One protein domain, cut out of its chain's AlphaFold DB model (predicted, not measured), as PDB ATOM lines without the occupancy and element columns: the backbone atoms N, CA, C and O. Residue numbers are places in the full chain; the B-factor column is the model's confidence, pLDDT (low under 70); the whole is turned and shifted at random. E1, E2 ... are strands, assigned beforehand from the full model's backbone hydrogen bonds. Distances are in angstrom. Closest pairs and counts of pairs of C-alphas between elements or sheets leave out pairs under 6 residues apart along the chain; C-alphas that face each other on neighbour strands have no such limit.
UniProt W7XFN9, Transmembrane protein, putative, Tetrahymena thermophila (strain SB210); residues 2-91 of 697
ATOM      1  N   ASN A   2     -26.495 -39.676   7.947       41.25
ATOM      2  CA  ASN A   2     -25.355 -39.310   7.083       41.25
ATOM      3  C   ASN A   2     -25.748 -38.447   5.862       41.25
ATOM      4  O   ASN A   2     -24.900 -38.174   5.024       41.25
ATOM      5  N   ASN A   3     -27.009 -37.992   5.771       56.62
ATOM      6  CA  ASN A   3     -27.562 -37.319   4.581       56.62
ATOM      7  C   ASN A   3     -28.034 -35.868   4.825       56.62
ATOM      8  O   ASN A   3     -28.773 -35.325   4.007       56.62
ATOM      9  N   PHE A   4     -27.658 -35.218   5.933       69.88
ATOM     10  CA  PHE A   4     -28.044 -33.819   6.166       69.88
ATOM     11  C   PHE A   4     -27.066 -32.868   5.453       69.88
ATOM     12  O   PHE A   4     -25.974 -32.611   5.953       69.88
ATOM     13  N   LYS A   5     -27.440 -32.376   4.261       72.12
ATOM     14  CA  LYS A   5     -26.671 -31.399   3.469       72.12
ATOM     15  C   LYS A   5     -27.355 -30.034   3.537       72.12
ATOM     16  O   LYS A   5     -28.529 -29.922   3.205       72.12
ATOM     17  N   ILE A   6     -26.618 -29.003   3.946       78.88
ATOM     18  CA  ILE A   6     -27.117 -27.625   4.045       78.88
ATOM     19  C   ILE A   6     -26.487 -26.812   2.914       78.88
ATOM     20  O   ILE A   6     -25.265 -26.704   2.839       78.88
ATOM     21  N   THR A   7     -27.312 -26.247   2.036       80.31
ATOM     22  CA  THR A   7     -26.891 -25.345   0.954       80.31
ATOM     23  C   THR A   7     -27.435 -23.942   1.205       80.31
ATOM     24  O   THR A   7     -28.433 -23.762   1.903       80.31
ATOM     25  N   GLY A   8     -26.759 -22.926   0.677       83.25
ATOM     26  CA  GLY A   8     -27.111 -21.535   0.933       83.25
ATOM     27  C   GLY A   8     -26.482 -20.586  -0.073       83.25
ATOM     28  O   GLY A   8     -25.917 -21.009  -1.081       83.25
ATOM     29  N   VAL A   9     -26.610 -19.288   0.188       83.44
ATOM     30  CA  VAL A   9     -26.018 -18.250  -0.664       83.44
ATOM     31  C   VAL A   9     -24.562 -18.027  -0.236       83.44
ATOM     32  O   VAL A   9     -24.336 -17.780   0.952       83.44
ATOM     33  N   PRO A  10     -23.584 -18.077  -1.160       83.38
ATOM     34  CA  PRO A  10     -22.172 -17.876  -0.838       83.38
ATOM     35  C   PRO A  10     -21.918 -16.548  -0.112       83.38
ATOM     36  O   PRO A  10     -22.543 -15.530  -0.412       83.38
ATOM     37  N   SER A  11     -20.988 -16.563   0.841       83.94
ATOM     38  CA  SER A  11     -20.559 -15.419   1.660       83.94
ATOM     39  C   SER A  11     -21.659 -14.776   2.519       83.94
ATOM     40  O   SER A  11     -21.507 -13.631   2.948       83.94
ATOM     41  N   LYS A  12     -22.762 -15.490   2.799       87.12
ATOM     42  CA  LYS A  12     -23.842 -15.025   3.687       87.12
ATOM     43  C   LYS A  12     -23.954 -15.860   4.962       87.12
ATOM     44  O   LYS A  12     -23.640 -17.051   4.987       87.12
ATOM     45  N   ASN A  13     -24.460 -15.214   6.010       88.50
ATOM     46  CA  ASN A  13     -24.784 -15.850   7.283       88.50
ATOM     47  C   ASN A  13     -26.229 -16.358   7.253       88.50
ATOM     48  O   ASN A  13     -27.113 -15.687   6.718       88.50
ATOM     49  N   ALA A  14     -26.480 -17.500   7.882       86.31
ATOM     50  CA  ALA A  14     -27.819 -18.004   8.154       86.31
ATOM     51  C   ALA A  14     -27.896 -18.566   9.573       86.31
ATOM     52  O   ALA A  14     -26.888 -18.953  10.159       86.31
ATOM     53  N   THR A  15     -29.100 -18.624  10.129       86.12
ATOM     54  CA  THR A  15     -29.353 -19.190  11.455       86.12
ATOM     55  C   THR A  15     -30.341 -20.336  11.334       86.12
ATOM     56  O   THR A  15     -31.463 -20.124  10.878       86.12
ATOM     57  N   ILE A  16     -29.941 -21.537  11.750       84.62
ATOM     58  CA  ILE A  16     -30.849 -22.681  11.878       84.62
ATOM     59  C   ILE A  16     -31.346 -22.734  13.313       84.62
ATOM     60  O   ILE A  16     -30.547 -22.757  14.244       84.62
ATOM     61  N   LEU A  17     -32.662 -22.771  13.490       83.56
ATOM     62  CA  LEU A  17     -33.289 -22.970  14.790       83.56
ATOM     63  C   LEU A  17     -33.604 -24.456  14.955       83.56
ATOM     64  O   LEU A  17     -34.422 -25.007  14.222       83.56
ATOM     65  N   LEU A  18     -32.932 -25.111  15.900       80.19
ATOM     66  CA  LEU A  18     -33.268 -26.463  16.328       80.19
ATOM     67  C   LEU A  18     -34.294 -26.381  17.448       80.19
ATOM     68  O   LEU A  18     -33.972 -25.919  18.544       80.19
ATOM     69  N   GLN A  19     -35.506 -26.846  17.162       79.06
ATOM     70  CA  GLN A  19     -36.555 -26.949  18.161       79.06
ATOM     71  C   GLN A  19     -36.423 -28.286  18.898       79.06
ATOM     72  O   GLN A  19     -36.553 -29.348  18.286       79.06
ATOM     73  N   LEU A  20     -36.125 -28.246  20.197       78.75
ATOM     74  CA  LEU A  20     -35.919 -29.436  21.023       78.75
ATOM     75  C   LEU A  20     -37.054 -29.571  22.035       78.75
ATOM     76  O   LEU A  20     -37.270 -28.702  22.871       78.75
ATOM     77  N   SER A  21     -37.764 -30.696  21.999       73.88
ATOM     78  CA  SER A  21     -38.783 -31.014  22.998       73.88
ATOM     79  C   SER A  21     -38.165 -31.794  24.161       73.88
ATOM     80  O   SER A  21     -37.747 -32.938  23.983       73.88
ATOM     81  N   GLY A  22     -38.144 -31.195  25.356       69.31
ATOM     82  CA  GLY A  22     -37.820 -31.891  26.610       69.31
ATOM     83  C   GLY A  22     -36.378 -31.762  27.116       69.31
ATOM     84  O   GLY A  22     -36.036 -32.405  28.108       69.31
ATOM     85  N   MET A  23     -35.535 -30.930  26.493       75.25
ATOM     86  CA  MET A  23     -34.176 -30.661  26.980       75.25
ATOM     87  C   MET A  23     -34.180 -29.494  27.979       75.25
ATOM     88  O   MET A  23     -34.742 -28.436  27.697       75.25
ATOM     89  N   LYS A  24     -33.552 -29.670  29.147       76.12
ATOM     90  CA  LYS A  24     -33.468 -28.646  30.202       76.12
ATOM     91  C   LYS A  24     -32.023 -28.217  30.418       76.12
ATOM     92  O   LYS A  24     -31.147 -29.074  30.509       76.12
ATOM     93  N   THR A  25     -31.769 -26.921  30.544       78.56
ATOM     94  CA  THR A  25     -30.455 -26.384  30.928       78.56
ATOM     95  C   THR A  25     -30.565 -25.567  32.208       78.56
ATOM     96  O   THR A  25     -31.648 -25.138  32.601       78.56
ATOM     97  N   LEU A  26     -29.442 -25.404  32.904       76.00
ATOM     98  CA  LEU A  26     -29.364 -24.602  34.119       76.00
ATOM     99  C   LEU A  26     -29.140 -23.137  33.745       76.00
ATOM    100  O   LEU A  26     -28.197 -22.817  33.023       76.00
ATOM    101  N   ASN A  27     -29.999 -22.255  34.244       78.12
ATOM    102  CA  ASN A  27     -29.786 -20.813  34.143       78.12
ATOM    103  C   ASN A  27     -28.756 -20.334  35.188       78.12
ATOM    104  O   ASN A  27     -28.404 -21.076  36.105       78.12
ATOM    105  N   SER A  28     -28.331 -19.070  35.118       75.44
ATOM    106  CA  SER A  28     -27.399 -18.427  36.060       75.44
ATOM    107  C   SER A  28     -27.843 -18.451  37.536       75.44
ATOM    108  O   SER A  28     -27.054 -18.127  38.417       75.44
ATOM    109  N   THR A  29     -29.086 -18.849  37.817       78.12
ATOM    110  CA  THR A  29     -29.676 -19.044  39.153       78.12
ATOM    111  C   THR A  29     -29.842 -20.521  39.553       78.12
ATOM    112  O   THR A  29     -30.544 -20.814  40.519       78.12
ATOM    113  N   ASN A  30     -29.223 -21.467  38.832       77.06
ATOM    114  CA  ASN A  30     -29.312 -22.923  39.048       77.06
ATOM    115  C   ASN A  30     -30.729 -23.528  38.946       77.06
ATOM    116  O   ASN A  30     -30.993 -24.608  39.475       77.06
ATOM    117  N   GLN A  31     -31.648 -22.874  38.235       76.12
ATOM    118  CA  GLN A  31     -32.969 -23.427  37.921       76.12
ATOM    119  C   GLN A  31     -32.972 -24.069  36.530       76.12
ATOM    120  O   GLN A  31     -32.380 -23.530  35.593       76.12
ATOM    121  N   PHE A  32     -33.649 -25.214  36.398       74.50
ATOM    122  CA  PHE A  32     -33.822 -25.900  35.118       74.50
ATOM    123  C   PHE A  32     -34.853 -25.171  34.250       74.50
ATOM    124  O   PHE A  32     -36.029 -25.117  34.607       74.50
ATOM    125  N   ILE A  33     -34.425 -24.663  33.096       76.38
ATOM    126  CA  ILE A  33     -35.284 -24.031  32.089       76.38
ATOM    127  C   ILE A  33     -35.302 -24.911  30.839       76.38
ATOM    128  O   ILE A  33     -34.283 -25.503  30.481       76.38
ATOM    129  N   ASN A  34     -36.461 -25.020  30.187       73.12
ATOM    130  CA  ASN A  34     -36.569 -25.713  28.907       73.12
ATOM    131  C   ASN A  34     -35.817 -24.921  27.829       73.12
ATOM    132  O   ASN A  34     -36.036 -23.721  27.662       73.12
ATOM    133  N   VAL A  35     -34.931 -25.589  27.095       74.50
ATOM    134  CA  VAL A  35     -34.300 -25.010  25.908       74.50
ATOM    135  C   VAL A  35     -35.112 -25.435  24.707       74.50
ATOM    136  O   VAL A  35     -34.868 -26.486  24.122       74.50
ATOM    137  N   ASP A  36     -36.091 -24.603  24.371       71.81
ATOM    138  CA  ASP A  36     -37.011 -24.913  23.282       71.81
ATOM    139  C   ASP A  36     -36.359 -24.669  21.916       71.81
ATOM    140  O   ASP A  36     -36.608 -25.437  20.997       71.81
ATOM    141  N   ASN A  37     -35.477 -23.664  21.792       76.44
ATOM    142  CA  ASN A  37     -34.826 -23.290  20.532       76.44
ATOM    143  C   ASN A  37     -33.314 -23.084  20.707       76.44
ATOM    144  O   ASN A  37     -32.885 -22.189  21.436       76.44
ATOM    145  N   ILE A  38     -32.502 -23.849  19.975       79.44
ATOM    146  CA  ILE A  38     -31.057 -23.605  19.845       79.44
ATOM    147  C   ILE A  38     -30.779 -23.004  18.468       79.44
ATOM    148  O   ILE A  38     -31.030 -23.638  17.444       79.44
ATOM    149  N   GLY A  39     -30.249 -21.778  18.442       79.12
ATOM    150  CA  GLY A  39     -29.800 -21.120  17.217       79.12
ATOM    151  C   GLY A  39     -28.384 -21.547  16.841       79.12
ATOM    152  O   GLY A  39     -27.430 -21.236  17.549       79.12
ATOM    153  N   ILE A  40     -28.237 -22.226  15.708       83.75
ATOM    154  CA  ILE A  40     -26.947 -22.539  15.096       83.75
ATOM    155  C   ILE A  40     -26.656 -21.487  14.031       83.75
ATOM    156  O   ILE A  40     -27.364 -21.396  13.026       83.75
ATOM    157  N   PHE A  41     -25.600 -20.704  14.239       85.50
ATOM    158  CA  PHE A  41     -25.090 -19.770  13.240       85.50
ATOM    159  C   PHE A  41     -24.261 -20.522  12.199       85.50
ATOM    160  O   PHE A  41     -23.302 -21.216  12.531       85.50
ATOM    161  N   LEU A  42     -24.624 -20.362  10.931       86.94
ATOM    162  CA  LEU A  42     -23.928 -20.922   9.784       86.94
ATOM    163  C   LEU A  42     -23.374 -19.799   8.917       86.94
ATOM    164  O   LEU A  42     -24.054 -18.810   8.645       86.94
ATOM    165  N   TYR A  43     -22.150 -19.992   8.444       86.69
ATOM    166  CA  TYR A  43     -21.521 -19.146   7.440       86.69
ATOM    167  C   TYR A  43     -21.280 -19.966   6.177       86.69
ATOM    168  O   TYR A  43     -20.558 -20.964   6.209       86.69
ATOM    169  N   PHE A  44     -21.873 -19.550   5.059       87.19
ATOM    170  CA  PHE A  44     -21.626 -20.186   3.770       87.19
ATOM    171  C   PHE A  44     -20.379 -19.575   3.135       87.19
ATOM    172  O   PHE A  44     -20.371 -18.401   2.779       87.19
ATOM    173  N   ARG A  45     -19.309 -20.360   2.982       87.50
ATOM    174  CA  ARG A  45     -18.088 -19.896   2.305       87.50
ATOM    175  C   ARG A  45     -18.295 -19.762   0.794       87.50
ATOM    176  O   ARG A  45     -19.110 -20.474   0.212       87.50
ATOM    177  N   SER A  46     -17.511 -18.897   0.159       86.75
ATOM    178  CA  SER A  46     -17.346 -18.900  -1.296       86.75
ATOM    179  C   SER A  46     -16.514 -20.103  -1.752       86.75
ATOM    180  O   SER A  46     -15.721 -20.661  -0.977       86.75
ATOM    181  N   CYS A  47     -16.678 -20.493  -3.017       87.06
ATOM    182  CA  CYS A  47     -15.855 -21.541  -3.609       87.06
ATOM    183  C   CYS A  47     -14.403 -21.074  -3.742       87.06
ATOM    184  O   CYS A  47     -14.125 -19.890  -3.950       87.06
ATOM    185  N   GLN A  48     -13.475 -22.009  -3.575       88.44
ATOM    186  CA  GLN A  48     -12.038 -21.758  -3.669       88.44
ATOM    187  C   GLN A  48     -11.502 -22.218  -5.031       88.44
ATOM    188  O   GLN A  48     -12.208 -22.867  -5.801       88.44
ATOM    189  N   ALA A  49     -10.251 -21.881  -5.351       85.50
ATOM    190  CA  ALA A  49      -9.591 -22.467  -6.515       85.50
ATOM    191  C   ALA A  49      -9.602 -24.004  -6.398       85.50
ATOM    192  O   ALA A  49      -9.319 -24.542  -5.327       85.50
ATOM    193  N   GLY A  50      -9.925 -24.694  -7.491       84.56
ATOM    194  CA  GLY A  50     -10.153 -26.144  -7.513       84.56
ATOM    195  C   GLY A  50     -11.609 -26.561  -7.300       84.56
ATOM    196  O   GLY A  50     -11.910 -27.753  -7.292       84.56
ATOM    197  N   GLU A  51     -12.509 -25.588  -7.149       89.44
ATOM    198  CA  GLU A  51     -13.953 -25.778  -7.058       89.44
ATOM    199  C   GLU A  51     -14.672 -24.947  -8.130       89.44
ATOM    200  O   GLU A  51     -14.127 -23.966  -8.643       89.44
ATOM    201  N   TYR A  52     -15.915 -25.307  -8.448       87.38
ATOM    202  CA  TYR A  52     -16.799 -24.507  -9.298       87.38
ATOM    203  C   TYR A  52     -18.208 -24.411  -8.707       87.38
ATOM    204  O   TYR A  52     -18.626 -25.258  -7.914       87.38
ATOM    205  N   TYR A  53     -18.935 -23.356  -9.087       86.50
ATOM    206  CA  TYR A  53     -20.313 -23.144  -8.650       86.50
ATOM    207  C   TYR A  53     -21.274 -24.008  -9.468       86.50
ATOM    208  O   TYR A  53     -21.352 -23.868 -10.687       86.50
ATOM    209  N   ASN A  54     -22.059 -24.845  -8.792       84.94
ATOM    210  CA  ASN A  54     -23.191 -25.552  -9.382       84.94
ATOM    211  C   ASN A  54     -24.513 -25.005  -8.822       84.94
ATOM    212  O   ASN A  54     -24.665 -24.824  -7.611       84.94
ATOM    213  N   SER A  55     -25.475 -24.712  -9.699       80.00
ATOM    214  CA  SER A  55     -26.799 -24.224  -9.300       80.00
ATOM    215  C   SER A  55     -27.676 -25.384  -8.836       80.00
ATOM    216  O   SER A  55     -27.943 -26.301  -9.610       80.00
ATOM    217  N   VAL A  56     -28.169 -25.324  -7.597       78.19
ATOM    218  CA  VAL A  56     -28.960 -26.416  -6.998       78.19
ATOM    219  C   VAL A  56     -30.403 -26.445  -7.530       78.19
ATOM    220  O   VAL A  56     -31.032 -27.500  -7.564       78.19
ATOM    221  N   CYS A  57     -30.937 -25.305  -7.974       73.44
ATOM    222  CA  CYS A  57     -32.284 -25.189  -8.535       73.44
ATOM    223  C   CYS A  57     -32.337 -24.203  -9.709       73.44
ATOM    224  O   CYS A  57     -31.621 -23.201  -9.745       73.44
ATOM    225  N   GLN A  58     -33.230 -24.471 -10.665       68.75
ATOM    226  CA  GLN A  58     -33.516 -23.554 -11.769       68.75
ATOM    227  C   GLN A  58     -34.220 -22.301 -11.214       68.75
ATOM    228  O   GLN A  58     -35.333 -22.388 -10.708       68.75
ATOM    229  N   GLY A  59     -33.550 -21.143 -11.273       66.50
ATOM    230  CA  GLY A  59     -34.105 -19.848 -10.850       66.50
ATOM    231  C   GLY A  59     -33.818 -19.415  -9.403       66.50
ATOM    232  O   GLY A  59     -34.356 -18.402  -8.966       66.50
ATOM    233  N   CYS A  60     -32.972 -20.128  -8.653       71.44
ATOM    234  CA  CYS A  60     -32.616 -19.773  -7.275       71.44
ATOM    235  C   CYS A  60     -31.159 -19.283  -7.146       71.44
ATOM    236  O   CYS A  60     -30.284 -19.677  -7.911       71.44
ATOM    237  N   GLN A  61     -30.877 -18.453  -6.135       74.31
ATOM    238  CA  GLN A  61     -29.516 -17.973  -5.818       74.31
ATOM    239  C   GLN A  61     -28.678 -18.988  -5.014       74.31
ATOM    240  O   GLN A  61     -27.565 -18.676  -4.592       74.31
ATOM    241  N   MET A  62     -29.217 -20.182  -4.747       77.69
ATOM    242  CA  MET A  62     -28.535 -21.210  -3.963       77.69
ATOM    243  C   MET A  62     -27.545 -21.969  -4.840       77.69
ATOM    244  O   MET A  62     -27.917 -22.560  -5.856       77.69
ATOM    245  N   GLN A  63     -26.285 -21.960  -4.418       80.38
ATOM    246  CA  GLN A  63     -25.189 -22.582  -5.146       80.38
ATOM    247  C   GLN A  63     -24.409 -23.511  -4.225       80.38
ATOM    248  O   GLN A  63     -24.291 -23.270  -3.023       80.38
ATOM    249  N   GLU A  64     -23.877 -24.578  -4.802       84.94
ATOM    250  CA  GLU A  64     -22.955 -25.483  -4.129       84.94
ATOM    251  C   GLU A  64     -21.572 -25.417  -4.778       84.94
ATOM    252  O   GLU A  64     -21.451 -25.237  -5.990       84.94
ATOM    253  N   CYS A  65     -20.528 -25.568  -3.963       86.31
ATOM    254  CA  CYS A  65     -19.157 -25.698  -4.444       86.31
ATOM    255  C   CYS A  65     -18.867 -27.167  -4.724       86.31
ATOM    256  O   CYS A  65     -18.814 -27.971  -3.791       86.31
ATOM    257  N   ILE A  66     -18.685 -27.511  -5.996       86.12
ATOM    258  CA  ILE A  66     -18.258 -28.850  -6.398       86.12
ATOM    259  C   ILE A  66     -16.747 -28.848  -6.578       86.12
ATOM    260  O   ILE A  66     -16.194 -27.977  -7.246       86.12
ATOM    261  N   GLN A  67     -16.093 -29.835  -5.976       89.50
ATOM    262  CA  GLN A  67     -14.653 -30.041  -6.054       89.50
ATOM    263  C   GLN A  67     -14.264 -30.763  -7.343       89.50
ATOM    264  O   GLN A  67     -14.938 -31.707  -7.764       89.50
ATOM    265  N   CYS A  68     -13.154 -30.342  -7.944       87.75
ATOM    266  CA  CYS A  68     -12.541 -31.075  -9.043       87.75
ATOM    267  C   CYS A  68     -11.945 -32.387  -8.525       87.75
ATOM    268  O   CYS A  68     -11.031 -32.380  -7.699       87.75
ATOM    269  N   LEU A  69     -12.497 -33.503  -9.008       88.19
ATOM    270  CA  LEU A  69     -12.068 -34.856  -8.660       88.19
ATOM    271  C   LEU A  69     -10.732 -35.200  -9.333       88.19
ATOM    272  O   LEU A  69     -10.343 -34.564 -10.315       88.19
ATOM    273  N   ASN A  70     -10.070 -36.246  -8.831       86.06
ATOM    274  CA  ASN A  70      -8.801 -36.743  -9.365       86.06
ATOM    275  C   ASN A  70      -8.847 -36.919 -10.896       86.06
ATOM    276  O   ASN A  70      -9.758 -37.553 -11.433       86.06
ATOM    277  N   GLY A  71      -7.860 -36.345 -11.584       84.06
ATOM    278  CA  GLY A  71      -7.790 -36.280 -13.048       84.06
ATOM    279  C   GLY A  71      -8.307 -34.965 -13.637       84.06
ATOM    280  O   GLY A  71      -8.147 -34.731 -14.838       84.06
ATOM    281  N   THR A  72      -8.876 -34.085 -12.805       87.94
ATOM    282  CA  THR A  72      -9.302 -32.739 -13.193       87.94
ATOM    283  C   THR A  72      -8.866 -31.677 -12.181       87.94
ATOM    284  O   THR A  72      -8.698 -31.962 -10.998       87.94
ATOM    285  N   TYR A  73      -8.686 -30.436 -12.634       89.50
ATOM    286  CA  TYR A  73      -8.205 -29.331 -11.795       89.50
ATOM    287  C   TYR A  73      -8.763 -27.972 -12.227       89.50
ATOM    288  O   TYR A  73      -9.211 -27.782 -13.360       89.50
ATOM    289  N   SER A  74      -8.687 -26.993 -11.325       88.44
ATOM    290  CA  SER A  74      -8.912 -25.580 -11.629       88.44
ATOM    291  C   SER A  74      -7.965 -24.698 -10.814       88.44
ATOM    292  O   SER A  74      -7.919 -24.778  -9.588       88.44
ATOM    293  N   LEU A  75      -7.199 -23.837 -11.490       85.94
ATOM    294  CA  LEU A  75      -6.282 -22.880 -10.848       85.94
ATOM    295  C   LEU A  75      -6.905 -21.488 -10.662       85.94
ATOM    296  O   LEU A  75      -6.333 -20.644  -9.974       85.94
ATOM    297  N   ILE A  76      -8.059 -21.237 -11.287       84.69
ATOM    298  CA  ILE A  76      -8.738 -19.938 -11.288       84.69
ATOM    299  C   ILE A  76      -9.748 -19.912 -10.139       84.69
ATOM    300  O   ILE A  76     -10.438 -20.899  -9.886       84.69
ATOM    301  N   TYR A  77      -9.849 -18.775  -9.447       84.94
ATOM    302  CA  TYR A  77     -10.914 -18.566  -8.467       84.94
ATOM    303  C   TYR A  77     -12.263 -18.431  -9.188       84.94
ATOM    304  O   TYR A  77     -12.407 -17.519 -10.005       84.94
ATOM    305  N   PRO A  78     -13.248 -19.297  -8.894       84.31
ATOM    306  CA  PRO A  78     -14.535 -19.270  -9.578       84.31
ATOM    307  C   PRO A  78     -15.303 -17.982  -9.244       84.31
ATOM    308  O   PRO A  78     -15.406 -17.605  -8.073       84.31
ATOM    309  N   GLN A  79     -15.871 -17.323 -10.257       80.38
ATOM    310  CA  GLN A  79     -16.829 -16.227 -10.078       80.38
ATOM    311  C   GLN A  79     -18.262 -16.722 -10.305       80.38
ATOM    312  O   GLN A  79     -18.512 -17.679 -11.039       80.38
ATOM    313  N   ILE A  80     -19.222 -16.068  -9.652       74.00
ATOM    314  CA  ILE A  80     -20.646 -16.403  -9.767       74.00
ATOM    315  C   ILE A  80     -21.119 -16.054 -11.187       74.00
ATOM    316  O   ILE A  80     -21.167 -14.881 -11.545       74.00
ATOM    317  N   GLY A  81     -21.490 -17.066 -11.978       69.31
ATOM    318  CA  GLY A  81     -21.955 -16.912 -13.367       69.31
ATOM    319  C   GLY A  81     -20.960 -17.381 -14.434       69.31
ATOM    320  O   GLY A  81     -21.344 -17.510 -15.595       69.31
ATOM    321  N   ASP A  82     -19.724 -17.700 -14.049       69.25
ATOM    322  CA  ASP A  82     -18.739 -18.273 -14.961       69.25
ATOM    323  C   ASP A  82     -19.010 -19.768 -15.204       69.25
ATOM    324  O   ASP A  82     -19.199 -20.542 -14.266       69.25
ATOM    325  N   GLN A  83     -18.947 -20.210 -16.464       64.25
ATOM    326  CA  GLN A  83     -19.038 -21.631 -16.844       64.25
ATOM    327  C   GLN A  83     -17.718 -22.399 -16.619       64.25
ATOM    328  O   GLN A  83     -17.409 -23.333 -17.360       64.25
ATOM    329  N   ILE A  84     -16.890 -21.995 -15.650       64.81
ATOM    330  CA  ILE A  84     -15.573 -22.609 -15.441       64.81
ATOM    331  C   ILE A  84     -15.769 -24.045 -14.946       64.81
ATOM    332  O   ILE A  84     -16.107 -24.283 -13.790       64.81
ATOM    333  N   GLN A  85     -15.549 -25.001 -15.846       74.31
ATOM    334  CA  GLN A  85     -15.498 -26.428 -15.553       74.31
ATOM    335  C   GLN A  85     -14.065 -26.844 -15.208       74.31
ATOM    336  O   GLN A  85     -13.095 -26.207 -15.629       74.31
ATOM    337  N   CYS A  86     -13.932 -27.931 -14.448       83.88
ATOM    338  CA  CYS A  86     -12.634 -28.528 -14.161       83.88
ATOM    339  C   CYS A  86     -11.952 -28.954 -15.470       83.88
ATOM    340  O   CYS A  86     -12.549 -29.647 -16.294       83.88
ATOM    341  N   LYS A  87     -10.700 -28.532 -15.667       86.69
ATOM    342  CA  LYS A  87      -9.895 -28.922 -16.828       86.69
ATOM    343  C   LYS A  87      -9.370 -30.340 -16.645       86.69
ATOM    344  O   LYS A  87      -9.004 -30.713 -15.534       86.69
ATOM    345  N   ASN A  88      -9.286 -31.099 -17.735       87.06
ATOM    346  CA  ASN A  88      -8.664 -32.424 -17.735       87.06
ATOM    347  C   ASN A  88      -7.144 -32.308 -17.639       87.06
ATOM    348  O   ASN A  88      -6.542 -31.449 -18.285       87.06
ATOM    349  N   CYS A  89      -6.523 -33.211 -16.891       85.50
ATOM    350  CA  CYS A  89      -5.071 -33.269 -16.796       85.50
ATOM    351  C   CYS A  89      -4.433 -34.057 -17.920       85.50
ATOM    352  O   CYS A  89      -4.931 -35.099 -18.349       85.50
ATOM    353  N   ASP A  90      -3.264 -33.587 -18.340       86.06
ATOM    354  CA  ASP A  90      -2.395 -34.361 -19.204       86.06
ATOM    355  C   ASP A  90      -1.583 -35.364 -18.370       86.06
ATOM    356  O   ASP A  90      -0.600 -35.020 -17.697       86.06
ATOM    357  N   ASN A  91      -1.996 -36.629 -18.434       80.75
ATOM    358  CA  ASN A  91      -1.350 -37.747 -17.747       80.75
ATOM    359  C   ASN A  91       0.078 -38.035 -18.253       80.75
ATOM    360  O   ASN A  91       0.791 -38.817 -17.624       80.75
TER     361      ASN A  91
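Overview. This is residues 2 to 91 of the 697 residues of the protein "Transmembrane protein, putative" of Tetrahymena thermophila (strain SB210) (UniProt W7XFN9). With little regular structure, this is a rod of three two-stranded antiparallel ribbons in a row: hairpin E2 and E3 at one end, the long ribbon E1 and E4, then hairpin E5 and E6, with unnamed residues 68 to 91 at the other end. The 90 printed residues have six named strands, E1 to E6 in chain order, and no named helix; the class is all strand, though named elements hold only 30 residues. The whole is extended, radius of gyration of the C-alphas 19.8 A, spanning 65 by 31 by 22 A.

Arrangement. E1, residues 13 to 19, and E4, residues 37 to 43, are antiparallel at 156 degrees; N 16 and O 40, 2.9 A, are within hydrogen-bond range. E2, residues 24 to 26, and E3, residues 32 to 34, form a hairpin, with N 25 and O 33 at 2.9 A. E3 runs on into E4 at 67 degrees. E5, residues 51 to 55, is apart from E4 and forms a hairpin with E6, residues 63 to 67, with N 52 and O 66 at 2.9 A.

Along the chain. E1, 19.5 A long, begins at C-alpha 13 (-24.784, -15.850, 7.283); E4 measures 19.1 A. E6 ends at C-alpha 67 (-14.653, -30.041, -6.054).

Size, cuts and confidence. The farthest C-alphas, Thr 29 and Asn 91, are 66.3 A apart. The printed part has no cut and no long link. pLDDT is under 70 at residues 2 to 4, 22, 58 to 59 and 81 to 84.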